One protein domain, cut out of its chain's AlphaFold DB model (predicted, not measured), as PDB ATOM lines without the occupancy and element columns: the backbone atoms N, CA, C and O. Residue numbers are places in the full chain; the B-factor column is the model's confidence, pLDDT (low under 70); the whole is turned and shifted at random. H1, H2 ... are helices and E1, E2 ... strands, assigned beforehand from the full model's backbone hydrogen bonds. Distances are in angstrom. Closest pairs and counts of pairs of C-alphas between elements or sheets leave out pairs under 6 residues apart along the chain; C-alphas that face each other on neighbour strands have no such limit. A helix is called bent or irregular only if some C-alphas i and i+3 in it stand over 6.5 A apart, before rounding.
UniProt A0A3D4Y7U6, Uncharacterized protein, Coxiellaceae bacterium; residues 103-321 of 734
ATOM      1  N   THR A 103     226.317 191.241 159.544       84.12
ATOM      2  CA  THR A 103     226.600 191.450 158.127       84.12
ATOM      3  C   THR A 103     228.098 191.475 157.888       84.12
ATOM      4  O   THR A 103     228.816 192.358 158.364       84.12
ATOM      5  N   THR A 104     228.548 190.536 157.063       82.56
ATOM      6  CA  THR A 104     229.954 190.322 156.730       82.56
ATOM      7  C   THR A 104     230.168 190.527 155.242       82.56
ATOM      8  O   THR A 104     229.468 189.958 154.407       82.56
ATOM      9  N   VAL A 105     231.167 191.334 154.897       77.94
ATOM     10  CA  VAL A 105     231.568 191.648 153.528       77.94
ATOM     11  C   VAL A 105     233.000 191.181 153.319       77.94
ATOM     12  O   VAL A 105     233.922 191.644 153.985       77.94
ATOM     13  N   ILE A 106     233.189 190.309 152.339       79.44
ATOM     14  CA  ILE A 106     234.486 189.888 151.826       79.44
ATOM     15  C   ILE A 106     234.660 190.538 150.460       79.44
ATOM     16  O   ILE A 106     233.829 190.376 149.569       79.44
ATOM     17  N   CYS A 107     235.745 191.274 150.282       83.44
ATOM     18  CA  CYS A 107     236.057 191.969 149.046       83.44
ATOM     19  C   CYS A 107     237.397 191.509 148.493       83.44
ATOM     20  O   CYS A 107     238.374 191.436 149.235       83.44
ATOM     21  N   GLN A 108     237.470 191.316 147.179       83.94
ATOM     22  CA  GLN A 108     238.725 191.102 146.471       83.94
ATOM     23  C   GLN A 108     238.805 191.935 145.192       83.94
ATOM     24  O   GLN A 108     237.823 192.090 144.464       83.94
ATOM     25  N   LYS A 109     239.996 192.465 144.903       81.56
ATOM     26  CA  LYS A 109     240.307 193.024 143.583       81.56
ATOM     27  C   LYS A 109     240.775 191.895 142.673       81.56
ATOM     28  O   LYS A 109     241.771 191.226 142.967       81.56
ATOM     29  N   THR A 110     240.059 191.682 141.577       84.31
ATOM     30  CA  THR A 110     240.362 190.624 140.611       84.31
ATOM     31  C   THR A 110     241.631 190.964 139.814       84.31
ATOM     32  O   THR A 110     241.983 192.139 139.678       84.31
ATOM     33  N   PRO A 111     242.334 189.968 139.236       83.06
ATOM     34  CA  PRO A 111     243.565 190.211 138.473       83.06
ATOM     35  C   PRO A 111     243.400 191.164 137.279       83.06
ATOM     36  O   PRO A 111     244.357 191.813 136.874       83.06
ATOM     37  N   ASN A 112     242.188 191.276 136.728       87.62
ATOM     38  CA  ASN A 112     241.852 192.206 135.645       87.62
ATOM     39  C   ASN A 112     241.478 193.622 136.135       87.62
ATOM     40  O   ASN A 112     240.986 194.419 135.342       87.62
ATOM     41  N   GLY A 113     241.664 193.935 137.422       84.69
ATOM     42  CA  GLY A 113     241.343 195.237 138.019       84.69
ATOM     43  C   GLY A 113     239.876 195.422 138.425       84.69
ATOM     44  O   GLY A 113     239.532 196.443 139.018       84.69
ATOM     45  N   GLY A 114     239.016 194.442 138.137       90.69
ATOM     46  CA  GLY A 114     237.642 194.401 138.628       90.69
ATOM     47  C   GLY A 114     237.560 194.213 140.145       90.69
ATOM     48  O   GLY A 114     238.557 194.073 140.857       90.69
ATOM     49  N   THR A 115     236.339 194.246 140.662       89.88
ATOM     50  CA  THR A 115     236.056 194.074 142.089       89.88
ATOM     51  C   THR A 115     235.019 192.981 142.277       89.88
ATOM     52  O   THR A 115     233.965 193.033 141.652       89.88
ATOM     53  N   GLU A 116     235.276 192.037 143.173       90.94
ATOM     54  CA  GLU A 116     234.300 191.039 143.608       90.94
ATOM     55  C   GLU A 116     233.988 191.221 145.093       90.94
ATOM     56  O   GLU A 116     234.888 191.384 145.919       90.94
ATOM     57  N   LEU A 117     232.698 191.206 145.418       90.44
ATOM     58  CA  LEU A 117     232.161 191.347 146.765       90.44
ATOM     59  C   LEU A 117     231.283 190.141 147.082       90.44
ATOM     60  O   LEU A 117     230.310 189.882 146.371       90.44
ATOM     61  N   PHE A 118     231.589 189.451 148.173       91.00
ATOM     62  CA  PHE A 118     230.758 188.415 148.772       91.00
ATOM     63  C   PHE A 118     230.212 188.948 150.084       91.00
ATOM     64  O   PHE A 118     230.974 189.403 150.933       91.00
ATOM     65  N   ILE A 119     228.897 188.935 150.240       90.25
ATOM     66  CA  ILE A 119     228.233 189.550 151.387       90.25
ATOM     67  C   ILE A 119     227.325 188.502 151.995       90.25
ATOM     68  O   ILE A 119     226.459 187.987 151.299       90.25
ATOM     69  N   ALA A 120     227.528 188.181 153.264       90.06
ATOM     70  CA  ALA A 120     226.653 187.310 154.035       90.06
ATOM     71  C   ALA A 120     225.948 188.161 155.089       90.06
ATOM     72  O   ALA A 120     226.613 188.874 155.836       90.06
ATOM     73  N   ALA A 121     224.621 188.111 155.125       89.81
ATOM     74  CA  ALA A 121     223.815 188.863 156.077       89.81
ATOM     75  C   ALA A 121     222.800 187.953 156.769       89.81
ATOM     76  O   ALA A 121     222.188 187.096 156.128       89.81
ATOM     77  N   VAL A 122     222.635 188.159 158.068       88.12
ATOM     78  CA  VAL A 122     221.610 187.555 158.917       88.12
ATOM     79  C   VAL A 122     220.971 188.677 159.722       88.12
ATOM     80  O   VAL A 122     221.661 189.347 160.489       88.12
ATOM     81  N   GLY A 123     219.664 188.865 159.559       88.81
ATOM     82  CA  GLY A 123     218.900 189.890 160.272       88.81
ATOM     83  C   GLY A 123     218.665 191.144 159.429       88.81
ATOM     84  O   GLY A 123     218.517 191.076 158.209       88.81
ATOM     85  N   ASP A 124     218.571 192.301 160.072       86.81
ATOM     86  CA  ASP A 124     218.198 193.569 159.433       86.81
ATOM     87  C   ASP A 124     219.332 194.603 159.370       86.81
ATOM     88  O   ASP A 124     219.106 195.728 158.919       86.81
ATOM     89  N   SER A 125     220.561 194.208 159.720       84.62
ATOM     90  CA  SER A 125     221.778 194.993 159.489       84.62
ATOM     91  C   SER A 125     222.010 195.235 157.984       84.62
ATOM     92  O   SER A 125     222.204 194.290 157.211       84.62
ATOM     93  N   PRO A 126     221.971 196.491 157.497       88.44
ATOM     94  CA  PRO A 126     222.034 196.743 156.067       88.44
ATOM     95  C   PRO A 126     223.458 196.987 155.551       88.44
ATOM     96  O   PRO A 126     224.235 197.739 156.143       88.44
ATOM     97  N   ALA A 127     223.760 196.448 154.366       87.94
ATOM     98  CA  ALA A 127     224.939 196.810 153.582       87.94
ATOM     99  C   ALA A 127     224.569 197.685 152.379       87.94
ATOM    100  O   ALA A 127     223.618 197.418 151.637       87.94
ATOM    101  N   TYR A 128     225.377 198.711 152.149       90.06
ATOM    102  CA  TYR A 128     225.273 199.657 151.049       90.06
ATOM    103  C   TYR A 128     226.555 199.668 150.242       90.06
ATOM    104  O   TYR A 128     227.643 199.638 150.801       90.06
ATOM    105  N   ILE A 129     226.437 199.794 148.927       92.81
ATOM    106  CA  ILE A 129     227.574 199.994 148.036       92.81
ATOM    107  C   ILE A 129     227.407 201.294 147.266       92.81
ATOM    108  O   ILE A 129     226.324 201.626 146.779       92.81
ATOM    109  N   SER A 130     228.506 202.030 147.145       92.69
ATOM    110  CA  SER A 130     228.625 203.173 146.254       92.69
ATOM    111  C   SER A 130     229.839 203.010 145.353       92.69
ATOM    112  O   SER A 130     230.867 202.511 145.796       92.69
ATOM    113  N   TRP A 131     229.701 203.388 144.087       94.31
ATOM    114  CA  TRP A 131     230.768 203.304 143.093       94.31
ATOM    115  C   TRP A 131     230.532 204.314 141.974       94.31
ATOM    116  O   TRP A 131     229.429 204.842 141.816       94.31
ATOM    117  N   THR A 132     231.554 204.577 141.172       91.31
ATOM    118  CA  THR A 132     231.491 205.457 140.006       91.31
ATOM    119  C   THR A 132     231.774 204.651 138.749       91.31
ATOM    120  O   THR A 132     232.777 203.955 138.676       91.31
ATOM    121  N   TYR A 133     230.900 204.748 137.747       93.56
ATOM    122  CA  TYR A 133     231.063 204.126 136.432       93.56
ATOM    123  C   TYR A 133     230.775 205.167 135.348       93.56
ATOM    124  O   TYR A 133     229.735 205.825 135.382       93.56
ATOM    125  N   GLN A 134     231.704 205.353 134.403       93.00
ATOM    126  CA  GLN A 134     231.593 206.354 133.327       93.00
ATOM    127  C   GLN A 134     231.246 207.770 133.841       93.00
ATOM    128  O   GLN A 134     230.331 208.425 133.335       93.00
ATOM    129  N   ASN A 135     231.947 208.232 134.883       89.19
ATOM    130  CA  ASN A 135     231.721 209.521 135.561       89.19
ATOM    131  C   ASN A 135     230.322 209.697 136.181       89.19
ATOM    132  O   ASN A 135     229.920 210.812 136.512       89.19
ATOM    133  N   LYS A 136     229.561 208.610 136.356       91.38
ATOM    134  CA  LYS A 136     228.288 208.610 137.079       91.38
ATOM    135  C   LYS A 136     228.436 207.839 138.375       91.38
ATOM    136  O   LYS A 136     228.935 206.719 138.375       91.38
ATOM    137  N   ARG A 137     227.969 208.436 139.468       89.00
ATOM    138  CA  ARG A 137     227.960 207.809 140.786       89.00
ATOM    139  C   ARG A 137     226.683 206.999 140.983       89.00
ATOM    140  O   ARG A 137     225.583 207.486 140.723       89.00
ATOM    141  N   TYR A 138     226.851 205.789 141.484       91.44
ATOM    142  CA  TYR A 138     225.802 204.845 141.821       91.44
ATOM    143  C   TYR A 138     225.824 204.583 143.326       91.44
ATOM    144  O   TYR A 138     226.871 204.647 143.972       91.44
ATOM    145  N   PHE A 139     224.643 204.338 143.885       90.12
ATOM    146  CA  PHE A 139     224.440 204.013 145.291       90.12
ATOM    147  C   PHE A 139     223.292 203.016 145.395       90.12
ATOM    148  O   PHE A 139     222.210 203.270 144.859       90.12
ATOM    149  N   GLN A 140     223.515 201.900 146.081       91.50
ATOM    150  CA  GLN A 140     222.543 200.820 146.180       91.50
ATOM    151  C   GLN A 140     222.612 200.138 147.550       91.50
ATOM    152  O   GLN A 140     223.697 199.875 148.060       91.50
ATOM    153  N   LYS A 141     221.442 199.834 148.128       91.38
ATOM    154  CA  LYS A 141     221.319 198.878 149.236       91.38
ATOM    155  C   LYS A 141     221.444 197.467 148.667       91.38
ATOM    156  O   LYS A 141     220.779 197.164 147.677       91.38
ATOM    157  N   ILE A 142     222.302 196.654 149.266       91.19
ATOM    158  CA  ILE A 142     222.624 195.312 148.781       91.19
ATOM    159  C   ILE A 142     221.791 194.259 149.496       91.19
ATOM    160  O   ILE A 142     221.226 193.393 148.837       91.19
ATOM    161  N   THR A 143     221.732 194.333 150.825       90.62
ATOM    162  CA  THR A 143     221.041 193.338 151.642       90.62
ATOM    163  C   THR A 143     219.542 193.608 151.680       90.62
ATOM    164  O   THR A 143     219.087 194.758 151.683       90.62
ATOM    165  N   ASP A 144     218.770 192.529 151.692       89.56
ATOM    166  CA  ASP A 144     217.352 192.552 152.026       89.56
ATOM    167  C   ASP A 144     217.207 192.507 153.549       89.56
ATOM    168  O   ASP A 144     218.072 191.969 154.234       89.56
ATOM    169  N   ASP A 145     216.117 193.062 154.077       84.62
ATOM    170  CA  ASP A 145     215.850 193.002 155.515       84.62
ATOM    171  C   ASP A 145     215.224 191.646 155.875       84.62
ATOM    172  O   ASP A 145     214.161 191.300 155.344       84.62
ATOM    173  N   ASP A 146     215.837 190.897 156.794       88.12
ATOM    174  CA  ASP A 146     215.262 189.657 157.325       88.12
ATOM    175  C   ASP A 146     214.259 189.950 158.453       88.12
ATOM    176  O   ASP A 146     214.480 189.642 159.624       88.12
ATOM    177  N   ASN A 147     213.141 190.591 158.104       85.75
ATOM    178  CA  ASN A 147     212.052 190.905 159.030       85.75
ATOM    179  C   ASN A 147     210.667 190.687 158.394       85.75
ATOM    180  O   ASN A 147     210.530 190.358 157.214       85.75
ATOM    181  N   LEU A 148     209.600 190.911 159.168       82.06
ATOM    182  CA  LEU A 148     208.220 190.700 158.712       82.06
ATOM    183  C   LEU A 148     207.733 191.712 157.656       82.06
ATOM    184  O   LEU A 148     206.610 191.588 157.174       82.06
ATOM    185  N   ALA A 149     208.531 192.710 157.266       80.25
ATOM    186  CA  ALA A 149     208.241 193.525 156.085       80.25
ATOM    187  C   ALA A 149     208.715 192.870 154.777       80.25
ATOM    188  O   ALA A 149     208.382 193.370 153.701       80.25
ATOM    189  N   SER A 150     209.453 191.760 154.847       82.00
ATOM    190  CA  SER A 150     209.902 190.999 153.687       82.00
ATOM    191  C   SER A 150     208.910 189.894 153.328       82.00
ATOM    192  O   SER A 150     208.692 188.957 154.097       82.00
ATOM    193  N   LEU A 151     208.350 189.947 152.112       80.75
ATOM    194  CA  LEU A 151     207.492 188.877 151.582       80.75
ATOM    195  C   LEU A 151     208.208 187.515 151.606       80.75
ATOM    196  O   LEU A 151     207.570 186.503 151.882       80.75
ATOM    197  N   ARG A 152     209.523 187.494 151.333       86.56
ATOM    198  CA  ARG A 152     210.343 186.272 151.360       86.56
ATOM    199  C   ARG A 152     210.286 185.619 152.735       86.56
ATOM    200  O   ARG A 152     210.067 184.416 152.827       86.56
ATOM    201  N   GLU A 153     210.456 186.415 153.781       85.75
ATOM    202  CA  GLU A 153     210.501 185.913 155.149       85.75
ATOM    203  C   GLU A 153     209.113 185.514 155.656       85.75
ATOM    204  O   GLU A 153     208.981 184.464 156.276       85.75
ATOM    205  N   ILE A 154     208.052 186.251 155.303       79.25
ATOM    206  CA  ILE A 154     206.674 185.819 155.600       79.25
ATOM    207  C   ILE A 154     206.356 184.493 154.897       79.25
ATOM    208  O   ILE A 154     205.760 183.607 155.502       79.25
ATOM    209  N   ALA A 155     206.750 184.335 153.631       79.19
ATOM    210  CA  ALA A 155     206.530 183.094 152.891       79.19
ATOM    211  C   ALA A 155     207.311 181.920 153.504       79.19
ATOM    212  O   ALA A 155     206.761 180.827 153.635       79.19
ATOM    213  N   ARG A 156     208.560 182.158 153.931       84.69
ATOM    214  CA  ARG A 156     209.388 181.183 154.656       84.69
ATOM    215  C   ARG A 156     208.701 180.726 155.945       84.69
ATOM    216  O   ARG A 156     208.564 179.527 156.158       84.69
ATOM    217  N   LEU A 157     208.220 181.673 156.750       78.25
ATOM    218  CA  LEU A 157     207.476 181.397 157.982       78.25
ATOM    219  C   LEU A 157     206.156 180.665 157.712       78.25
ATOM    220  O   LEU A 157     205.798 179.738 158.423       78.25
ATOM    221  N   ALA A 158     205.416 181.027 156.664       71.44
ATOM    222  CA  ALA A 158     204.186 180.316 156.314       71.44
ATOM    223  C   ALA A 158     204.452 178.855 155.892       71.44
ATOM    224  O   ALA A 158     203.591 177.995 156.092       71.44
ATOM    225  N   ALA A 159     205.627 178.576 155.315       72.00
ATOM    226  CA  ALA A 159     206.041 177.241 154.891       72.00
ATOM    227  C   ALA A 159     206.558 176.373 156.053       72.00
ATOM    228  O   ALA A 159     206.200 175.195 156.111       72.00
ATOM    229  N   SER A 160     207.321 176.928 157.004       67.56
ATOM    230  CA  SER A 160     207.883 176.172 158.139       67.56
ATOM    231  C   SER A 160     206.826 175.415 158.950       67.56
ATOM    232  O   SER A 160     207.033 174.265 159.338       67.56
ATOM    233  N   PHE A 161     205.643 176.004 159.141       61.53
ATOM    234  CA  PHE A 161     204.572 175.363 159.911       61.53
ATOM    235  C   PHE A 161     203.843 174.241 159.161       61.53
ATOM    236  O   PHE A 161     203.111 173.465 159.786       61.53
ATOM    237  N   SER A 162     204.069 174.093 157.851       53.78
ATOM    238  CA  SER A 162     203.475 173.011 157.059       53.78
ATOM    239  C   SER A 162     204.207 171.669 157.200       53.78
ATOM    240  O   SER A 162     203.578 170.635 156.991       53.78
ATOM    241  N   GLU A 163     205.470 171.658 157.658       46.44
ATOM    242  CA  GLU A 163     206.335 170.464 157.583       46.44
ATOM    243  C   GLU A 163     206.833 169.895 158.937       46.44
ATOM    244  O   GLU A 163     207.172 168.717 158.978       46.44
ATOM    245  N   GLY A 164     206.811 170.626 160.067       44.75
ATOM    246  CA  GLY A 164     207.395 170.144 161.345       44.75
ATOM    247  C   GLY A 164     206.466 170.091 162.574       44.75
ATOM    248  O   GLY A 164     205.767 171.055 162.875       44.75
ATOM    249  N   GLU A 165     206.470 168.975 163.317       39.06
ATOM    250  CA  GLU A 165     205.907 168.868 164.680       39.06
ATOM    251  C   GLU A 165     206.741 169.706 165.675       39.06
ATOM    252  O   GLU A 165     207.703 169.220 166.260       39.06
ATOM    253  N   GLY A 166     206.410 170.989 165.844       42.25
ATOM    254  CA  GLY A 166     207.049 171.861 166.841       42.25
ATOM    255  C   GLY A 166     206.653 171.505 168.283       42.25
ATOM    256  O   GLY A 166     205.481 171.256 168.566       42.25
ATOM    257  N   ILE A 167     207.635 171.496 169.193       39.84
ATOM    258  CA  ILE A 167     207.593 170.907 170.552       39.84
ATOM    259  C   ILE A 167     207.050 171.867 171.635       39.84
ATOM    260  O   ILE A 167     206.961 171.499 172.803       39.84
ATOM    261  N   PHE A 168     206.625 173.087 171.303       39.50
ATOM    262  CA  PHE A 168     206.186 174.052 172.319       39.50
ATOM    263  C   PHE A 168     204.656 174.058 172.531       39.50
ATOM    264  O   PHE A 168     203.913 174.525 171.669       39.50
ATOM    265  N   PRO A 169     204.150 173.613 173.701       39.66
ATOM    266  CA  PRO A 169     202.715 173.538 174.009       39.66
ATOM    267  C   PRO A 169     202.071 174.884 174.399       39.66
ATOM    268  O   PRO A 169     200.930 174.903 174.853       39.66
ATOM    269  N   ALA A 170     202.780 176.010 174.257       41.62
ATOM    270  CA  ALA A 170     202.287 177.339 174.642       41.62
ATOM    271  C   ALA A 170     201.595 178.108 173.501       41.62
ATOM    272  O   ALA A 170     201.108 179.218 173.717       41.62
ATOM    273  N   TYR A 171     201.551 177.543 172.294       46.75
ATOM    274  CA  TYR A 171     200.975 178.208 171.132       46.75
ATOM    275  C   TYR A 171     199.473 177.908 170.981       46.75
ATOM    276  O   TYR A 171     199.035 176.799 171.309       46.75
ATOM    277  N   PRO A 172     198.668 178.847 170.434       51.00
ATOM    278  CA  PRO A 172     197.405 178.478 169.794       51.00
ATOM    279  C   PRO A 172     197.670 177.337 168.805       51.00
ATOM    280  O   PRO A 172     198.788 177.195 168.303       51.00
ATOM    281  N   THR A 173     196.674 176.483 168.567       58.88
ATOM    282  CA  THR A 173     196.875 175.254 167.786       58.88
ATOM    283  C   THR A 173     197.639 175.555 166.487       58.88
ATOM    284  O   THR A 173     197.359 176.550 165.828       58.88
ATOM    285  N   ARG A 174     198.613 174.719 166.095       60.78
ATOM    286  CA  ARG A 174     199.479 174.896 164.899       60.78
ATOM    287  C   ARG A 174     198.724 175.351 163.635       60.78
ATOM    288  O   ARG A 174     199.261 176.051 162.774       60.78
ATOM    289  N   GLN A 175     197.459 174.955 163.529       63.69
ATOM    290  CA  GLN A 175     196.537 175.346 162.472       63.69
ATOM    291  C   GLN A 175     196.167 176.841 162.507       63.69
ATOM    292  O   GLN A 175     196.152 177.480 161.457       63.69
ATOM    293  N   GLU A 176     195.910 177.413 163.682       65.81
ATOM    294  CA  GLU A 176     195.619 178.838 163.869       65.81
ATOM    295  C   GLU A 176     196.819 179.709 163.493       65.81
ATOM    296  O   GLU A 176     196.660 180.650 162.717       65.81
ATOM    297  N   THR A 177     198.029 179.360 163.940       65.94
ATOM    298  CA  THR A 177     199.264 180.090 163.597       65.94
ATOM    299  C   THR A 177     199.549 180.033 162.096       65.94
ATOM    300  O   THR A 177     199.844 181.049 161.466       65.94
ATOM    301  N   THR A 178     199.365 178.866 161.473       66.81
ATOM    302  CA  THR A 178     199.511 178.719 160.014       66.81
ATOM    303  C   THR A 178     198.484 179.563 159.252       66.81
ATOM    304  O   THR A 178     198.821 180.189 158.246       66.81
ATOM    305  N   MET A 179     197.225 179.602 159.708       71.00
ATOM    306  CA  MET A 179     196.193 180.450 159.101       71.00
ATOM    307  C   MET A 179     196.538 181.936 159.231       71.00
ATOM    308  O   MET A 179     196.406 182.663 158.247       71.00
ATOM    309  N   GLN A 180     197.055 182.367 160.384       77.50
ATOM    310  CA  GLN A 180     197.498 183.747 160.596       77.50
ATOM    311  C   GLN A 180     198.616 184.146 159.625       77.50
ATOM    312  O   GLN A 180     198.523 185.194 158.987       77.50
ATOM    313  N   TYR A 181     199.646 183.314 159.442       76.38
ATOM    314  CA  TYR A 181     200.732 183.628 158.506       76.38
ATOM    315  C   TYR A 181     200.290 183.594 157.038       76.38
ATOM    316  O   TYR A 181     200.730 184.432 156.251       76.38
ATOM    317  N   LYS A 182     199.372 182.695 156.659       77.69
ATOM    318  CA  LYS A 182     198.767 182.696 155.313       77.69
ATOM    319  C   LYS A 182     197.935 183.950 155.055       77.69
ATOM    320  O   LYS A 182     197.997 184.511 153.962       77.69
ATOM    321  N   GLU A 183     197.182 184.408 156.051       83.38
ATOM    322  CA  GLU A 183     196.442 185.664 155.957       83.38
ATOM    323  C   GLU A 183     197.401 186.854 155.822       83.38
ATOM    324  O   GLU A 183     197.221 187.694 154.939       83.38
ATOM    325  N   LEU A 184     198.470 186.887 156.627       80.50
ATOM    326  CA  LEU A 184     199.515 187.907 156.521       80.50
ATOM    327  C   LEU A 184     200.171 187.913 155.140       80.50
ATOM    328  O   LEU A 184     200.358 188.990 154.576       80.50
ATOM    329  N   LEU A 185     200.468 186.741 154.574       78.50
ATOM    330  CA  LEU A 185     201.025 186.615 153.228       78.50
ATOM    331  C   LEU A 185     200.088 187.232 152.181       78.50
ATOM    332  O   LEU A 185     200.523 188.059 151.383       78.50
ATOM    333  N   SER A 186     198.794 186.908 152.235       83.81
ATOM    334  CA  SER A 186     197.793 187.466 151.318       83.81
ATOM    335  C   SER A 186     197.678 188.991 151.437       83.81
ATOM    336  O   SER A 186     197.675 189.705 150.428       83.81
ATOM    337  N   GLN A 187     197.660 189.519 152.665       86.38
ATOM    338  CA  GLN A 187     197.669 190.966 152.910       86.38
ATOM    339  C   GLN A 187     198.938 191.625 152.344       86.38
ATOM    340  O   GLN A 187     198.873 192.720 151.775       86.38
ATOM    341  N   HIS A 188     200.085 190.953 152.453       84.69
ATOM    342  CA  HIS A 188     201.367 191.447 151.965       84.69
ATOM    343  C   HIS A 188     201.434 191.486 150.434       84.69
ATOM    344  O   HIS A 188     201.871 192.482 149.852       84.69
ATOM    345  N   GLU A 189     200.943 190.444 149.761       87.00
ATOM    346  CA  GLU A 189     200.817 190.402 148.299       87.00
ATOM    347  C   GLU A 189     199.902 191.517 147.783       87.00
ATOM    348  O   GLU A 189     200.236 192.208 146.813       87.00
ATOM    349  N   GLN A 190     198.784 191.763 148.472       91.88
ATOM    350  CA  GLN A 190     197.887 192.865 148.143       91.88
ATOM    351  C   GLN A 190     198.568 194.227 148.336       91.88
ATOM    352  O   GLN A 190     198.459 195.094 147.465       91.88
ATOM    353  N   ALA A 191     199.315 194.419 149.427       85.31
ATOM    354  CA  ALA A 191     200.075 195.644 149.664       85.31
ATOM    355  C   ALA A 191     201.149 195.872 148.583       85.31
ATOM    356  O   ALA A 191     201.322 196.997 148.107       85.31
ATOM    357  N   LEU A 192     201.830 194.816 148.127       86.00
ATOM    358  CA  LEU A 192     202.786 194.892 147.018       86.00
ATOM    359  C   LEU A 192     202.109 195.261 145.695       86.00
ATOM    360  O   LEU A 192     202.614 196.121 144.966       86.00
ATOM    361  N   ALA A 193     200.960 194.657 145.388       89.00
ATOM    362  CA  ALA A 193     200.169 195.013 144.213       89.00
ATOM    363  C   ALA A 193     199.726 196.486 144.268       89.00
ATOM    364  O   ALA A 193     199.868 197.227 143.291       89.00
ATOM    365  N   ASP A 194     199.278 196.950 145.433       90.94
ATOM    366  CA  ASP A 194     198.891 198.337 145.671       90.94
ATOM    367  C   ASP A 194     200.073 199.309 145.540       90.94
ATOM    368  O   ASP A 194     199.915 200.391 144.958       90.94
ATOM    369  N   TYR A 195     201.271 198.922 145.982       86.81
ATOM    370  CA  TYR A 195     202.501 199.693 145.783       86.81
ATOM    371  C   TYR A 195     202.876 199.814 144.294       86.81
ATOM    372  O   TYR A 195     203.238 200.891 143.808       86.81
ATOM    373  N   ARG A 196     202.730 198.722 143.537       89.56
ATOM    374  CA  ARG A 196     203.039 198.669 142.097       89.56
ATOM    375  C   ARG A 196     201.976 199.325 141.214       89.56
ATOM    376  O   ARG A 196     202.286 199.714 140.096       89.56
ATOM    377  N   SER A 197     200.756 199.521 141.717       89.69
ATOM    378  CA  SER A 197     199.604 200.021 140.946       89.69
ATOM    379  C   SER A 197     199.745 201.433 140.351       89.69
ATOM    380  O   SER A 197     198.871 201.872 139.608       89.69
ATOM    381  N   GLY A 198     200.776 202.200 140.722       85.81
ATOM    382  CA  GLY A 198     200.938 203.605 140.322       85.81
ATOM    383  C   GLY A 198     199.948 204.576 140.987       85.81
ATOM    384  O   GLY A 198     200.099 205.793 140.878       85.81
ATOM    385  N   ASN A 199     198.949 204.078 141.725       95.69
ATOM    386  CA  ASN A 199     197.995 204.915 142.442       95.69
ATOM    387  C   ASN A 199     198.612 205.425 143.752       95.69
ATOM    388  O   ASN A 199     198.789 204.673 144.709       95.69
ATOM    389  N   LYS A 200     198.868 206.737 143.831       91.69
ATOM    390  CA  LYS A 200     199.524 207.389 144.979       91.69
ATOM    391  C   LYS A 200     198.848 207.105 146.328       91.69
ATOM    392  O   LYS A 200     199.525 207.020 147.350       91.69
ATOM    393  N   LYS A 201     197.517 206.951 146.360       93.44
ATOM    394  CA  LYS A 201     196.780 206.638 147.596       93.44
ATOM    395  C   LYS A 201     197.058 205.204 148.055       93.44
ATOM    396  O   LYS A 201     197.373 205.012 149.226       93.44
ATOM    397  N   LYS A 202     196.991 204.240 147.131       92.88
ATOM    398  CA  LYS A 202     197.300 202.822 147.376       92.88
ATOM    399  C   LYS A 202     198.770 202.621 147.743       92.88
ATOM    400  O   LYS A 202     199.068 201.963 148.728       92.88
ATOM    401  N   GLN A 203     199.676 203.318 147.062       86.62
ATOM    402  CA  GLN A 203     201.098 203.348 147.406       86.62
ATOM    403  C   GLN A 203     201.356 203.839 148.830       86.62
ATOM    404  O   GLN A 203     202.141 203.240 149.554       86.62
ATOM    405  N   ASN A 204     200.699 204.921 149.256       85.38
ATOM    406  CA  ASN A 204     200.853 205.425 150.621       85.38
ATOM    407  C   ASN A 204     200.265 204.469 151.667       85.38
ATOM    408  O   ASN A 204     200.801 204.383 152.770       85.38
ATOM    409  N   GLN A 205     199.177 203.770 151.338       90.06
ATOM    410  CA  GLN A 205     198.605 202.736 152.198       90.06
ATOM    411  C   GLN A 205     199.560 201.544 152.334       90.06
ATOM    412  O   GLN A 205     199.884 201.168 153.456       90.06
ATOM    413  N   ALA A 206     200.092 201.044 151.219       82.31
ATOM    414  CA  ALA A 206     201.094 199.984 151.202       82.31
ATOM    415  C   ALA A 206     202.363 200.369 151.981       82.31
ATOM    416  O   ALA A 206     202.845 199.595 152.795       82.31
ATOM    417  N   LYS A 207     202.865 201.604 151.822       79.19
ATOM    418  CA  LYS A 207     204.018 202.103 152.595       79.19
ATOM    419  C   LYS A 207     203.787 202.050 154.104       79.19
ATOM    420  O   LYS A 207     204.684 201.650 154.832       79.19
ATOM    421  N   ARG A 208     202.603 202.459 154.571       81.06
ATOM    422  CA  ARG A 208     202.258 202.392 156.000       81.06
ATOM    423  C   ARG A 208     202.188 200.954 156.490       81.06
ATOM    424  O   ARG A 208     202.710 200.676 157.557       81.06
ATOM    425  N   TYR A 209     201.593 200.074 155.690       86.19
ATOM    426  CA  TYR A 209     201.549 198.649 155.984       86.19
ATOM    427  C   TYR A 209     202.963 198.064 156.143       86.19
ATOM    428  O   TYR A 209     203.249 197.468 157.174       86.19
ATOM    429  N   PHE A 210     203.891 198.318 155.211       76.00
ATOM    430  CA  PHE A 210     205.274 197.830 155.344       76.00
ATOM    431  C   PHE A 210     206.002 198.418 156.560       76.00
ATOM    432  O   PHE A 210     206.736 197.703 157.231       76.00
ATOM    433  N   GLN A 211     205.775 199.696 156.887       73.44
ATOM    434  CA  GLN A 211     206.339 200.320 158.092       73.44
ATOM    435  C   GLN A 211     205.801 199.702 159.388       73.44
ATOM    436  O   GLN A 211     206.532 199.596 160.369       73.44
ATOM    437  N   GLU A 212     204.523 199.337 159.410       77.75
ATOM    438  CA  GLU A 212     203.899 198.663 160.547       77.75
ATOM    439  C   GLU A 212     204.427 197.234 160.690       77.75
ATOM    440  O   GLU A 212     204.813 196.833 161.786       77.75
ATOM    441  N   MET A 213     204.544 196.506 159.577       73.69
ATOM    442  CA  MET A 213     205.086 195.148 159.559       73.69
ATOM    443  C   MET A 213     206.566 195.090 159.948       73.69
ATOM    444  O   MET A 213     206.938 194.205 160.706       73.69
ATOM    445  N   ALA A 214     207.387 196.061 159.534       63.41
ATOM    446  CA  ALA A 214     208.797 196.149 159.937       63.41
ATOM    447  C   ALA A 214     208.982 196.322 161.455       63.41
ATOM    448  O   ALA A 214     210.035 196.022 161.996       63.41
ATOM    449  N   ARG A 215     207.961 196.833 162.153       70.38
ATOM    450  CA  ARG A 215     207.966 197.018 163.614       70.38
ATOM    451  C   ARG A 215     207.278 195.881 164.355       70.38
ATOM    452  O   ARG A 215     207.267 195.870 165.587       70.38
ATOM    453  N   ARG A 216     206.629 194.975 163.623       71.25
ATOM    454  CA  ARG A 216     205.901 193.867 164.216       71.25
ATOM    455  C   ARG A 216     206.918 192.855 164.709       71.25
ATOM    456  O   ARG A 216     207.783 192.418 163.962       71.25
ATOM    457  N   ARG A 217     206.790 192.489 165.978       65.31
ATOM    458  CA  ARG A 217     207.589 191.420 166.556       65.31
ATOM    459  C   ARG A 217     206.981 190.081 166.179       65.31
ATOM    460  O   ARG A 217     205.768 189.904 166.307       65.31
ATOM    461  N   LEU A 218     207.829 189.160 165.761       60.31
ATOM    462  CA  LEU A 218     207.521 187.752 165.662       60.31
ATOM    463  C   LEU A 218     207.207 187.223 167.069       60.31
ATOM    464  O   LEU A 218     208.026 187.324 167.985       60.31
ATOM    465  N   ASP A 219     205.951 186.816 167.246       58.53
ATOM    466  CA  ASP A 219     205.348 186.329 168.494       58.53
ATOM    467  C   ASP A 219     205.552 187.232 169.726       58.53
ATOM    468  O   ASP A 219     205.446 186.798 170.867       58.53
ATOM    469  N   GLY A 220     205.816 188.527 169.508       59.38
ATOM    470  CA  GLY A 220     206.109 189.491 170.576       59.38
ATOM    471  C   GLY A 220     207.570 189.516 171.047       59.38
ATOM    472  O   GLY A 220     207.930 190.411 171.817       59.38
ATOM    473  N   TYR A 221     208.419 188.614 170.543       58.53
ATOM    474  CA  TYR A 221     209.785 188.402 171.029       58.53
ATOM    475  C   TYR A 221     210.858 189.014 170.121       58.53
ATOM    476  O   TYR A 221     211.616 189.862 170.589       58.53
ATOM    477  N   ALA A 222     210.900 188.650 168.836       63.88
ATOM    478  CA  ALA A 222     211.973 189.053 167.919       63.88
ATOM    479  C   ALA A 222     211.485 190.055 166.863       63.88
ATOM    480  O   ALA A 222     210.370 189.937 166.369       63.88
ATOM    481  N   LEU A 223     212.295 191.059 166.512       70.88
ATOM    482  CA  LEU A 223     211.992 191.986 165.404       70.88
ATOM    483  C   LEU A 223     212.440 191.442 164.037       70.88
ATOM    484  O   LEU A 223     211.929 191.874 163.004       70.88
ATOM    485  N   VAL A 224     213.343 190.466 164.052       82.38
ATOM    486  CA  VAL A 224     213.920 189.815 162.878       82.38
ATOM    487  C   VAL A 224     213.426 188.377 162.753       82.38
ATOM    488  O   VAL A 224     213.001 187.757 163.727       82.38
ATOM    489  N   THR A 225     213.458 187.852 161.534       84.69
ATOM    490  CA  THR A 225     213.116 186.460 161.206       84.69
ATOM    491  C   THR A 225     214.356 185.590 161.018       84.69
ATOM    492  O   THR A 225     214.228 184.374 160.850       84.69
ATOM    493  N   ARG A 226     215.545 186.201 161.032       86.88
ATOM    494  CA  ARG A 226     216.842 185.531 161.052       86.88
ATOM    495  C   ARG A 226     217.763 186.239 162.036       86.88
ATOM    496  O   ARG A 226     217.840 187.462 162.020       86.88
ATOM    497  N   ASP A 227     218.444 185.477 162.873       87.00
ATOM    498  CA  ASP A 227     219.469 185.966 163.796       87.00
ATOM    499  C   ASP A 227     220.458 184.831 164.102       87.00
ATOM    500  O   ASP A 227     220.277 183.700 163.650       87.00
ATOM    501  N   TYR A 228     221.520 185.123 164.844       80.88
ATOM    502  CA  TYR A 228     222.362 184.119 165.486       80.88
ATOM    503  C   TYR A 228     222.121 184.118 166.995       80.88
ATOM    504  O   TYR A 228     222.012 185.174 167.607       80.88
ATOM    505  N   GLY A 229     222.106 182.944 167.627       69.69
ATOM    506  CA  GLY A 229     222.109 182.835 169.091       69.69
ATOM    507  C   GLY A 229     220.741 182.914 169.774       69.69
ATOM    508  O   GLY A 229     220.669 182.791 170.998       69.69
ATOM    509  N   ASN A 230     219.641 183.053 169.028       71.19
ATOM    510  CA  ASN A 230     218.290 182.995 169.590       71.19
ATOM    511  C   ASN A 230     217.800 181.551 169.751       71.19
ATOM    512  O   ASN A 230     216.809 181.117 169.166       71.19
ATOM    513  N   TYR A 231     218.514 180.816 170.602       66.12
ATOM    514  CA  TYR A 231     218.326 179.388 170.852       66.12
ATOM    515  C   TYR A 231     216.980 179.038 171.512       66.12
ATOM    516  O   TYR A 231     216.657 177.870 171.689       66.12
ATOM    517  N   ILE A 232     216.154 180.025 171.871       60.31
ATOM    518  CA  ILE A 232     214.766 179.779 172.310       60.31
ATOM    519  C   ILE A 232     213.944 179.172 171.174       60.31
ATOM    520  O   ILE A 232     213.002 178.421 171.424       60.31
ATOM    521  N   PHE A 233     214.330 179.477 169.938       61.84
ATOM    522  CA  PHE A 233     213.737 178.931 168.731       61.84
ATOM    523  C   PHE A 233     214.582 177.786 168.149       61.84
ATOM    524  O   PHE A 233     214.287 177.330 167.052       61.84
ATOM    525  N   ASP A 234     215.599 177.268 168.858       57.12
ATOM    526  CA  ASP A 234     216.359 176.111 168.367       57.12
ATOM    527  C   ASP A 234     215.433 174.898 168.204       57.12
ATOM    528  O   ASP A 234     214.814 174.416 169.155       57.12
ATOM    529  N   GLY A 235     215.339 174.397 166.972       54.69
ATOM    530  CA  GLY A 235     214.435 173.309 166.587       54.69
ATOM    531  C   GLY A 235     213.066 173.774 166.077       54.69
ATOM    532  O   GLY A 235     212.356 172.984 165.455       54.69
ATOM    533  N   ASP A 236     212.725 175.049 166.257       61.50
ATOM    534  CA  ASP A 236     211.599 175.705 165.605       61.50
ATOM    535  C   ASP A 236     212.141 176.555 164.447       61.50
ATOM    536  O   ASP A 236     212.865 177.526 164.628       61.50
ATOM    537  N   THR A 237     211.788 176.209 163.211       64.69
ATOM    538  CA  THR A 237     212.273 176.920 162.009       64.69
ATOM    539  C   THR A 237     211.745 178.359 161.898       64.69
ATOM    540  O   THR A 237     211.948 179.031 160.886       64.69
ATOM    541  N   THR A 238     211.074 178.856 162.935       71.75
ATOM    542  CA  THR A 238     210.582 180.218 163.078       71.75
ATOM    543  C   THR A 238     211.702 181.262 162.970       71.75
ATOM    544  O   THR A 238     211.586 182.168 162.144       71.75
ATOM    545  N   ILE A 239     212.830 181.113 163.673       79.62
ATOM    546  CA  ILE A 239     214.012 181.967 163.457       79.62
ATOM    547  C   ILE A 239     215.092 181.151 162.754       79.62
ATOM    548  O   ILE A 239     215.493 180.097 163.230       79.62
ATOM    549  N   SER A 240     215.532 181.613 161.582       83.94
ATOM    550  CA  SER A 240     216.571 180.915 160.819       83.94
ATOM    551  C   SER A 240     217.959 181.471 161.126       83.94
ATOM    552  O   SER A 240     218.143 182.682 161.187       83.94
ATOM    553  N   HIS A 241     218.948 180.584 161.222       84.94
ATOM    554  CA  HIS A 241     220.372 180.935 161.298       84.94
ATOM    555  C   HIS A 241     221.058 180.922 159.921       84.94
ATOM    556  O   HIS A 241     222.273 181.092 159.818       84.94
ATOM    557  N   GLU A 242     220.305 180.666 158.846       86.62
ATOM    558  CA  GLU A 242     220.846 180.597 157.491       86.62
ATOM    559  C   GLU A 242     221.115 182.011 156.941       86.62
ATOM    560  O   GLU A 242     220.162 182.786 156.783       86.62
ATOM    561  N   PRO A 243     222.369 182.357 156.591       88.25
ATOM    562  CA  PRO A 243     222.694 183.659 156.025       88.25
ATOM    563  C   PRO A 243     222.156 183.827 154.609       88.25
ATOM    564  O   PRO A 243     222.242 182.931 153.769       88.25
ATOM    565  N   THR A 244     221.685 185.034 154.307       88.19
ATOM    566  CA  THR A 244     221.446 185.456 152.932       88.19
ATOM    567  C   THR A 244     222.770 185.894 152.311       88.19
ATOM    568  O   THR A 244     223.417 186.824 152.797       88.19
ATOM    569  N   VAL A 245     223.184 185.222 151.231       90.69
ATOM    570  CA  VAL A 245     224.469 185.479 150.564       90.69
ATOM    571  C   VAL A 245     224.267 186.202 149.234       90.69
ATOM    572  O   VAL A 245     223.511 185.754 148.372       90.69
ATOM    573  N   TYR A 246     225.007 187.290 149.042       91.88
ATOM    574  CA  TYR A 246     225.056 188.086 147.823       91.88
ATOM    575  C   TYR A 246     226.454 188.019 147.212       91.88
ATOM    576  O   TYR A 246     227.462 188.026 147.918       91.88
ATOM    577  N   HIS A 247     226.512 187.997 145.882       94.62
ATOM    578  CA  HIS A 247     227.752 188.096 145.125       94.62
ATOM    579  C   HIS A 247     227.615 189.210 144.086       94.62
ATOM    580  O   HIS A 247     226.719 189.166 143.240       94.62
ATOM    581  N   ILE A 248     228.482 190.219 144.170       93.00
ATOM    582  CA  ILE A 248     228.506 191.367 143.263       93.00
ATOM    583  C   ILE A 248     229.869 191.431 142.588       93.00
ATOM    584  O   ILE A 248     230.898 191.477 143.257       93.00
ATOM    585  N   THR A 249     229.861 191.517 141.262       94.62
ATOM    586  CA  THR A 249     231.058 191.760 140.457       94.62
ATOM    587  C   THR A 249     230.943 193.136 139.811       94.62
ATOM    588  O   THR A 249     229.989 193.400 139.077       94.62
ATOM    589  N   LEU A 250     231.907 194.015 140.077       93.25
ATOM    590  CA  LEU A 250     232.048 195.298 139.399       93.25
ATOM    591  C   LEU A 250     233.185 195.224 138.374       93.25
ATOM    592  O   LEU A 250     234.264 194.708 138.687       93.25
ATOM    593  N   PRO A 251     232.969 195.749 137.161       94.44
ATOM    594  CA  PRO A 251     233.990 195.762 136.126       94.44
ATOM    595  C   PRO A 251     235.111 196.774 136.468       94.44
ATOM    596  O   PRO A 251     234.915 197.641 137.324       94.44
ATOM    597  N   PRO A 252     236.302 196.669 135.849       92.88
ATOM    598  CA  PRO A 252     237.480 197.473 136.204       92.88
ATOM    599  C   PRO A 252     237.314 198.985 135.994       92.88
ATOM    600  O   PRO A 252     238.051 199.775 136.576       92.88
ATOM    601  N   GLU A 253     236.345 199.420 135.189       92.81
ATOM    602  CA  GLU A 253     236.032 200.838 134.997       92.81
ATOM    603  C   GLU A 253     235.308 201.448 136.211       92.81
ATOM    604  O   GLU A 253     235.164 202.674 136.306       92.81
ATOM    605  N   CYS A 254     234.829 200.606 137.135       91.19
ATOM    606  CA  CYS A 254     234.266 201.047 138.398       91.19
ATOM    607  C   CYS A 254     235.367 201.465 139.379       91.19
ATOM    608  O   CYS A 254     236.236 200.676 139.735       91.19
ATOM    609  N   HIS A 255     235.278 202.702 139.863       87.81
ATOM    610  CA  HIS A 255     236.195 203.290 140.842       87.81
ATOM    611  C   HIS A 255     235.415 204.061 141.912       87.81
ATOM    612  O   HIS A 255     234.203 204.251 141.806       87.81
ATOM    613  N   GLY A 256     236.093 204.509 142.961       84.50
ATOM    614  CA  GLY A 256     235.459 205.025 144.169       84.50
ATOM    615  C   GLY A 256     234.558 203.987 144.840       84.50
ATOM    616  O   GLY A 256     233.488 204.355 145.324       84.50
ATOM    617  N   VAL A 257     234.925 202.700 144.797       86.38
ATOM    618  CA  VAL A 257     234.092 201.625 145.352       86.38
ATOM    619  C   VAL A 257     234.185 201.651 146.878       86.38
ATOM    620  O   VAL A 257     235.251 201.450 147.465       86.38
ATOM    621  N   VAL A 258     233.050 201.892 147.526       85.81
ATOM    622  CA  VAL A 258     232.912 201.940 148.984       85.81
ATOM    623  C   VAL A 258     231.729 201.079 149.397       85.81
ATOM    624  O   VAL A 258     230.633 201.252 148.859       85.81
ATOM    625  N   VAL A 259     231.946 200.192 150.366       83.81
ATOM    626  CA  VAL A 259     230.886 199.420 151.018       83.81
ATOM    627  C   VAL A 259     230.706 199.933 152.443       83.81
ATOM    628  O   VAL A 259     231.660 199.984 153.213       83.81
ATOM    629  N   ASP A 260     229.492 200.342 152.785       83.62
ATOM    630  CA  ASP A 260     229.089 200.791 154.115       83.62
ATOM    631  C   ASP A 260     228.186 199.721 154.744       83.62
ATOM    632  O   ASP A 260     227.152 199.382 154.172       83.62
ATOM    633  N   ILE A 261     228.561 199.207 155.912       82.00
ATOM    634  CA  ILE A 261     227.790 198.235 156.698       82.00
ATOM    635  C   ILE A 261     227.360 198.924 157.986       82.00
ATOM    636  O   ILE A 261     228.202 199.488 158.689       82.00
ATOM    637  N   THR A 262     226.074 198.913 158.306       81.19
ATOM    638  CA  THR A 262     225.556 199.554 159.522       81.19
ATOM    639  C   THR A 262     224.651 198.614 160.297       81.19
ATOM    640  O   THR A 262     224.230 197.599 159.760       81.19
ATOM    641  N   THR A 263     224.304 199.012 161.516       78.12
ATOM    642  CA  THR A 263     223.164 198.461 162.260       78.12
ATOM    643  C   THR A 263     221.866 199.158 161.825       78.12
ATOM    644  O   THR A 263     221.895 200.255 161.239       78.12
ATOM    645  N   ASP A 264     220.716 198.537 162.072       68.56
ATOM    646  CA  ASP A 264     219.377 199.034 161.712       68.56
ATOM    647  C   ASP A 264     219.087 200.465 162.236       68.56
ATOM    648  O   ASP A 264     218.498 201.301 161.536       68.56
ATOM    649  N   GLY A 265     219.599 200.805 163.423       60.69
ATOM    650  CA  GLY A 265     219.412 202.091 164.103       60.69
ATOM    651  C   GLY A 265     220.038 203.302 163.399       60.69
ATOM    652  O   GLY A 265     219.726 204.447 163.728       60.69
ATOM    653  N   VAL A 266     220.896 203.080 162.400       56.47
ATOM    654  CA  VAL A 266     221.680 204.126 161.714       56.47
ATOM    655  C   VAL A 266     220.982 204.656 160.438       56.47
ATOM    656  O   VAL A 266     221.407 205.641 159.818       56.47
ATOM    657  N   MET A 267     219.869 204.034 160.045       55.41
ATOM    658  CA  MET A 267     219.277 204.123 158.705       55.41
ATOM    659  C   MET A 267     218.685 205.485 158.306       55.41
ATOM    660  O   MET A 267     218.893 205.938 157.176       55.41
ATOM    661  N   GLU A 268     217.939 206.169 159.181       52.56
ATOM    662  CA  GLU A 268     217.146 207.337 158.749       52.56
ATOM    663  C   GLU A 268     217.981 208.605 158.484       52.56
ATOM    664  O   GLU A 268     217.593 209.435 157.647       52.56
ATOM    665  N   ASP A 269     219.144 208.740 159.125       47.59
ATOM    666  CA  ASP A 269     219.984 209.936 159.011       47.59
ATOM    667  C   ASP A 269     221.228 209.729 158.137       47.59
ATOM    668  O   ASP A 269     221.578 210.634 157.368       47.59
ATOM    669  N   LYS A 270     221.834 208.530 158.100       50.00
ATOM    670  CA  LYS A 270     222.969 208.278 157.191       50.00
ATOM    671  C   LYS A 270     222.562 208.146 155.727       50.00
ATOM    672  O   LYS A 270     223.308 208.617 154.874       50.00
ATOM    673  N   VAL A 271     221.366 207.649 155.391       50.16
ATOM    674  CA  VAL A 271     220.899 207.637 153.986       50.16
ATOM    675  C   VAL A 271     220.782 209.060 153.415       50.16
ATOM    676  O   VAL A 271     220.943 209.256 152.209       50.16
ATOM    677  N   LYS A 272     220.546 210.079 154.254       48.53
ATOM    678  CA  LYS A 272     220.569 211.489 153.827       48.53
ATOM    679  C   LYS A 272     222.000 211.999 153.629       48.53
ATOM    680  O   LYS A 272     222.245 212.707 152.656       48.53
ATOM    681  N   LEU A 273     222.931 211.609 154.504       43.28
ATOM    682  CA  LEU A 273     224.351 211.980 154.422       43.28
ATOM    683  C   LEU A 273     225.061 211.317 153.230       43.28
ATOM    684  O   LEU A 273     225.795 211.979 152.503       43.28
ATOM    685  N   LEU A 274     224.781 210.041 152.958       48.28
ATOM    686  CA  LEU A 274     225.370 209.283 151.846       48.28
ATOM    687  C   LEU A 274     224.892 209.772 150.468       48.28
ATOM    688  O   LEU A 274     225.599 209.610 149.474       48.28
ATOM    689  N   LYS A 275     223.713 210.406 150.396       44.53
ATOM    690  CA  LYS A 275     223.163 210.985 149.158       44.53
ATOM    691  C   LYS A 275     223.763 212.344 148.783       44.53
ATOM    692  O   LYS A 275     223.624 212.734 147.629       44.53
ATOM    693  N   ASN A 276     224.436 213.039 149.707       41.81
ATOM    694  CA  ASN A 276     225.033 214.363 149.481       41.81
ATOM    695  C   ASN A 276     226.525 214.380 149.867       41.81
ATOM    696  O   ASN A 276     226.891 214.873 150.932       41.81
ATOM    697  N   PRO A 277     227.408 213.874 148.993       44.00
ATOM    698  CA  PRO A 277     228.836 213.737 149.266       44.00
ATOM    699  C   PRO A 277     229.644 215.029 149.050       44.00
ATOM    700  O   PRO A 277     230.858 214.957 148.924       44.00
ATOM    701  N   SER A 278     229.021 216.214 149.008       38.81
ATOM    702  CA  SER A 278     229.747 217.494 148.876       38.81
ATOM    703  C   SER A 278     230.516 217.900 150.145       38.81
ATOM    704  O   SER A 278     230.974 219.033 150.246       38.81
ATOM    705  N   LEU A 279     230.614 217.010 151.133       36.06
ATOM    706  CA  LEU A 279     231.476 217.167 152.294       36.06
ATOM    707  C   LEU A 279     232.820 216.535 151.944       36.06
ATOM    708  O   LEU A 279     232.914 215.321 151.785       36.06
ATOM    709  N   GLU A 280     233.803 217.411 151.759       31.67
ATOM    710  CA  GLU A 280     235.189 217.147 151.384       31.67
ATOM    711  C   GLU A 280     235.750 215.829 151.929       31.67
ATOM    712  O   GLU A 280     235.606 215.492 153.106       31.67
ATOM    713  N   GLU A 281     236.447 215.124 151.038       36.00
ATOM    714  CA  GLU A 281     237.331 213.997 151.305       36.00
ATOM    715  C   GLU A 281     238.316 214.326 152.435       36.00
ATOM    716  O   GLU A 281     239.419 214.824 152.231       36.00
ATOM    717  N   LYS A 282     237.932 214.020 153.669       26.81
ATOM    718  CA  LYS A 282     238.863 213.812 154.773       26.81
ATOM    719  C   LYS A 282     238.486 212.497 155.405       26.81
ATOM    720  O   LYS A 282     237.334 212.314 155.770       26.81
ATOM    721  N   HIS A 283     239.452 211.585 155.475       28.00
ATOM    722  CA  HIS A 283     239.414 210.322 156.206       28.00
ATOM    723  C   HIS A 283     238.426 210.350 157.378       28.00
ATOM    724  O   HIS A 283     238.768 210.789 158.475       28.00
ATOM    725  N   VAL A 284     237.194 209.889 157.163       28.78
ATOM    726  CA  VAL A 284     236.244 209.765 158.265       28.78
ATOM    727  C   VAL A 284     236.414 208.371 158.844       28.78
ATOM    728  O   VAL A 284     235.689 207.438 158.507       28.78
ATOM    729  N   LEU A 285     237.398 208.255 159.739       27.33
ATOM    730  CA  LEU A 285     237.222 207.470 160.955       27.33
ATOM    731  C   LEU A 285     235.993 208.070 161.645       27.33
ATOM    732  O   LEU A 285     236.081 209.125 162.278       27.33
ATOM    733  N   VAL A 286     234.819 207.472 161.434       32.72
ATOM    734  CA  VAL A 286     233.607 207.902 162.135       32.72
ATOM    735  C   VAL A 286     233.785 207.444 163.574       32.72
ATOM    736  O   VAL A 286     233.536 206.290 163.907       32.72
ATOM    737  N   LYS A 287     234.269 208.354 164.426       26.95
ATOM    738  CA  LYS A 287     234.094 208.219 165.871       26.95
ATOM    739  C   LYS A 287     232.600 207.989 166.143       26.95
ATOM    740  O   LYS A 287     231.789 208.636 165.472       26.95
ATOM    741  N   PRO A 288     232.239 207.118 167.101       29.08
ATOM    742  CA  PRO A 288     230.859 206.997 167.557       29.08
ATOM    743  C   PRO A 288     230.318 208.401 167.844       29.08
ATOM    744  O   PRO A 288     230.938 209.178 168.575       29.08
ATOM    745  N   ILE A 289     229.219 208.757 167.179       30.31
ATOM    746  CA  ILE A 289     228.544 210.031 167.400       30.31
ATOM    747  C   ILE A 289     227.894 209.914 168.778       30.31
ATOM    748  O   ILE A 289     226.983 209.118 168.961       30.31
ATOM    749  N   ASP A 290     228.410 210.676 169.738       31.69
ATOM    750  CA  ASP A 290     227.771 211.001 171.013       31.69
ATOM    751  C   ASP A 290     227.115 209.830 171.775       31.69
ATOM    752  O   ASP A 290     225.899 209.767 171.923       31.69
ATOM    753  N   GLY A 291     227.928 208.948 172.366       34.16
ATOM    754  CA  GLY A 291     227.568 208.247 173.611       34.16
ATOM    755  C   GLY A 291     226.321 207.348 173.613       34.16
ATOM    756  O   GLY A 291     225.808 207.063 174.696       34.16
ATOM    757  N   SER A 292     225.825 206.898 172.459       40.75
ATOM    758  CA  SER A 292     224.985 205.699 172.380       40.75
ATOM    759  C   SER A 292     225.875 204.525 171.992       40.75
ATOM    760  O   SER A 292     226.348 204.469 170.856       40.75
ATOM    761  N   ASP A 293     226.088 203.599 172.920       42.25
ATOM    762  CA  ASP A 293     226.869 202.368 172.729       42.25
ATOM    763  C   ASP A 293     226.247 201.399 171.683       42.25
ATOM    764  O   ASP A 293     226.780 200.318 171.461       42.25
ATOM    765  N   ASP A 294     225.167 201.797 170.994       47.81
ATOM    766  CA  ASP A 294     224.291 200.915 170.204       47.81
ATOM    767  C   ASP A 294     224.403 201.093 168.671       47.81
ATOM    768  O   ASP A 294     223.568 200.585 167.925       47.81
ATOM    769  N   GLN A 295     225.372 201.862 168.154       54.91
ATOM    770  CA  GLN A 295     225.458 202.156 166.710       54.91
ATOM    771  C   GLN A 295     226.818 201.797 166.111       54.91
ATOM    772  O   GLN A 295     227.744 202.613 166.083       54.91
ATOM    773  N   LEU A 296     226.918 200.583 165.569       59.19
ATOM    774  CA  LEU A 296     228.087 200.117 164.828       59.19
ATOM    775  C   LEU A 296     228.003 200.519 163.343       59.19
ATOM    776  O   LEU A 296     226.954 200.526 162.695       59.19
ATOM    777  N   HIS A 297     229.141 200.917 162.783       70.44
ATOM    778  CA  HIS A 297     229.275 201.243 161.365       70.44
ATOM    779  C   HIS A 297     230.673 200.860 160.908       70.44
ATOM    780  O   HIS A 297     231.658 201.377 161.431       70.44
ATOM    781  N   ALA A 298     230.747 199.989 159.909       67.81
ATOM    782  CA  ALA A 298     231.977 199.675 159.208       67.81
ATOM    783  C   ALA A 298     231.924 200.262 157.795       67.81
ATOM    784  O   ALA A 298     230.893 200.244 157.123       67.81
ATOM    785  N   ARG A 299     233.061 200.779 157.331       73.81
ATOM    786  CA  ARG A 299     233.238 201.264 155.962       73.81
ATOM    787  C   ARG A 299     234.454 200.593 155.350       73.81
ATOM    788  O   ARG A 299     235.563 200.747 155.855       73.81
ATOM    789  N   LEU A 300     234.250 199.924 154.225       74.44
ATOM    790  CA  LEU A 300     235.299 199.314 153.426       74.44
ATOM    791  C   LEU A 300     235.533 200.143 152.161       74.44
ATOM    792  O   LEU A 300     234.668 200.223 151.290       74.44
ATOM    793  N   ILE A 301     236.710 200.762 152.060       79.94
ATOM    794  CA  ILE A 301     237.156 201.468 150.851       79.94
ATOM    795  C   ILE A 301     237.901 200.457 149.985       79.94
ATOM    796  O   ILE A 301     239.051 200.117 150.248       79.94
ATOM    797  N   VAL A 302     237.225 199.955 148.962       73.69
ATOM    798  CA  VAL A 302     237.684 198.805 148.180       73.69
ATOM    799  C   VAL A 302     238.861 199.151 147.273       73.69
ATOM    800  O   VAL A 302     239.733 198.319 147.038       73.69
ATOM    801  N   ASP A 303     238.943 200.391 146.803       70.56
ATOM    802  CA  ASP A 303     240.062 200.823 145.959       70.56
ATOM    803  C   ASP A 303     241.391 200.934 146.714       70.56
ATOM    804  O   ASP A 303     242.443 200.995 146.085       70.56
ATOM    805  N   ALA A 304     241.367 200.908 148.050       72.12
ATOM    806  CA  ALA A 304     242.578 200.821 148.860       72.12
ATOM    807  C   ALA A 304     243.136 199.386 148.949       72.12
ATOM    808  O   ALA A 304     244.229 199.186 149.478       72.12
ATOM    809  N   ILE A 305     242.398 198.381 148.462       69.25
ATOM    810  CA  ILE A 305     242.805 196.975 148.517       69.25
ATOM    811  C   ILE A 305     243.769 196.689 147.355       69.25
ATOM    812  O   ILE A 305     243.397 196.887 146.195       69.25
ATOM    813  N   PRO A 306     244.990 196.187 147.619       69.00
ATOM    814  CA  PRO A 306     245.908 195.808 146.551       69.00
ATOM    815  C   PRO A 306     245.354 194.665 145.686       69.00
ATOM    816  O   PRO A 306     244.609 193.807 146.163       69.00
ATOM    817  N   LEU A 307     245.766 194.608 144.416       74.06
ATOM    818  CA  LEU A 307     245.395 193.524 143.498       74.06
ATOM    819  C   LEU A 307     245.739 192.148 144.090       74.06
ATOM    820  O   LEU A 307     246.825 191.947 144.635       74.06
ATOM    821  N   GLY A 308     244.804 191.197 143.989       69.19
ATOM    822  CA  GLY A 308     244.976 189.843 144.525       69.19
ATOM    823  C   GLY A 308     244.960 189.751 146.056       69.19
ATOM    824  O   GLY A 308     245.276 188.693 146.601       69.19
ATOM    825  N   LYS A 309     244.618 190.835 146.767       72.44
ATOM    826  CA  LYS A 309     244.369 190.814 148.212       72.44
ATOM    827  C   LYS A 309     242.876 190.784 148.509       72.44
ATOM    828  O   LYS A 309     242.050 191.242 147.720       72.44
ATOM    829  N   ILE A 310     242.572 190.236 149.682       68.94
ATOM    830  CA  ILE A 310     241.226 190.118 150.228       68.94
ATOM    831  C   ILE A 310     241.134 191.044 151.439       68.94
ATOM    832  O   ILE A 310     242.048 191.072 152.265       68.94
ATOM    833  N   ALA A 311     240.034 191.780 151.548       68.75
ATOM    834  CA  ALA A 311     239.662 192.502 152.755       68.75
ATOM    835  C   ALA A 311     238.332 191.972 153.285       68.75
ATOM    836  O   ALA A 311     237.449 191.612 152.507       68.75
ATOM    837  N   ILE A 312     238.198 191.946 154.608       71.44
ATOM    838  CA  ILE A 312     236.994 191.494 155.300       71.44
ATOM    839  C   ILE A 312     236.546 192.619 156.228       71.44
ATOM    840  O   ILE A 312     237.369 193.201 156.936       71.44
ATOM    841  N   ALA A 313     235.258 192.937 156.197       68.44
ATOM    842  CA  ALA A 313     234.609 193.849 157.125       68.44
ATOM    843  C   ALA A 313     233.362 193.170 157.689       68.44
ATOM    844  O   ALA A 313     232.594 192.577 156.935       68.44
ATOM    845  N   GLU A 314     233.162 193.266 158.996       71.19
ATOM    846  CA  GLU A 314     232.042 192.647 159.703       71.19
ATOM    847  C   GLU A 314     231.458 193.644 160.699       71.19
ATOM    848  O   GLU A 314     232.191 194.404 161.339       71.19
ATOM    849  N   VAL A 315     230.132 193.651 160.789       69.25
ATOM    850  CA  VAL A 315     229.374 194.311 161.849       69.25
ATOM    851  C   VAL A 315     228.451 193.263 162.447       69.25
ATOM    852  O   VAL A 315     227.709 192.614 161.711       69.25
ATOM    853  N   ASP A 316     228.524 193.114 163.762       67.81
ATOM    854  CA  ASP A 316     227.661 192.250 164.555       67.81
ATOM    855  C   ASP A 316     227.013 193.115 165.639       67.81
ATOM    856  O   ASP A 316     227.720 193.794 166.386       67.81
ATOM    857  N   ASP A 317     225.684 193.092 165.726       59.09
ATOM    858  CA  ASP A 317     224.875 193.893 166.658       59.09
ATOM    859  C   ASP A 317     224.938 193.402 168.106       59.09
ATOM    860  O   ASP A 317     224.102 193.798 168.927       59.09
ATOM    861  N   GLY A 318     225.930 192.551 168.405       45.50
ATOM    862  CA  GLY A 318     226.162 191.853 169.657       45.50
ATOM    863  C   GLY A 318     225.632 192.625 170.851       45.50
ATOM    864  O   GLY A 318     226.322 193.461 171.439       45.50
ATOM    865  N   HIS A 319     224.391 192.315 171.234       39.38
ATOM    866  CA  HIS A 319     223.856 192.727 172.513       39.38
ATOM    867  C   HIS A 319     224.777 192.086 173.538       39.38
ATOM    868  O   HIS A 319     224.744 190.870 173.727       39.38
ATOM    869  N   PHE A 320     225.636 192.891 174.170       30.08
ATOM    870  CA  PHE A 320     226.432 192.445 175.299       30.08
ATOM    871  C   PHE A 320     225.486 191.727 176.252       30.08
ATOM    872  O   PHE A 320     224.627 192.348 176.887       30.08
ATOM    873  N   ALA A 321     225.653 190.410 176.349       26.23
ATOM    874  CA  ALA A 321     225.145 189.650 177.461       26.23
ATOM    875  C   ALA A 321     225.525 190.449 178.710       26.23
ATOM    876  O   ALA A 321     226.708 190.678 178.973       26.23
TER     877      ALA A 321
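Overview. This is residues 103 to 321 of the 734 residues of an uncharacterized protein of Coxiellaceae bacterium (UniProt A0A3D4Y7U6). Look for two lobes: a sandwich of two four-stranded sheets, E5-E2-E1-E8 and E4-E3-E6-E7, lying face to face with their strands nearly aligned, and a separate zigzag of three helices, H1, H2 and H3. A fourth helix, H4, covers the face of the second sheet that is turned away from the first, and residues 276 to 283 stick out. The printed part has 219 residues with four named helices and eight named strands, in the order E1 E2 E3 E4 H1 H2 H3 E5 E6 H4 E7 E8; the class is mixed, helices and strands, and both sheets are antiparallel. It is only just compact, close to loose, with a radius of gyration of the C-alphas of 20.0 A and spans of 57 by 44 by 40 A.

Arrangement. Start with the twisted sheet of E5, residues 244 to 250, E2, 115 to 122, E1, 103 to 109, and E8, 310 to 316, in that order. Look for N 246 and O 119 between E5 and E2, 2.8 A, N 106 and O 118 in the hairpin E1 and E2, 2.8 A, and N 105 and O 313 between E1 and E8, 2.8 A. The other sheet runs E4, residues 136 to 141, E3, 127 to 133, E6, 255 to 262, and E7, 297 to 301. Here find N 138 and O 131 in the hairpin E3 and E4, 2.8 A, N 130 and O 258 between E3 and E6, 2.8 A, and N 261 and O 298 between E6 and E7, 2.8 A. The sheets form a sandwich, two sheets face to face, their facing parts 10.8 A centre to centre. H4, residues 264 to 274, is on the second sheet at a height over the sheet of 8.5 A; it is irregular, with C-alphas 265 and 268 7.8 A apart. H1, residues 151 to 163, and H2, residues 174 to 196, form a hairpin and touch, closest at the C-alphas of Ala 158 and Tyr 181, 5.3 A. With its residues 191 to 196 alone, H2 touches H3, residues 200 to 214, closest at the C-alphas of Tyr 195 and Gln 203, 4.2 A; this too is a hairpin. H1 and H3 are apart, and H1, H2 and H3 are not on either sheet. Every O i to N i+4 pair is within hydrogen-bond range in H2 and H3, against 6 of 9 in H1 and 4 of 7 in H4.

Along the chain. Find C-alpha 103 at (226.600, 191.450, 158.127), where E1 begins. E2 is 23.1 A long and E6 21.8 A. From C-alpha 174 at (199.479, 174.896, 164.899), H2 runs 33.1 A. E8 ends at C-alpha 316, (227.661, 192.250, 164.555).

Size, cuts and confidence. The C-alphas farthest apart, those of Asn 135 and Pro 169, are 60.1 A from each other. The printed part has no cut. The links H3 to E5 and H4 to E7 are long. The mean pLDDT of the printed part is 72.1; among the residues under 70 are 160 to 178 and 264 to 296.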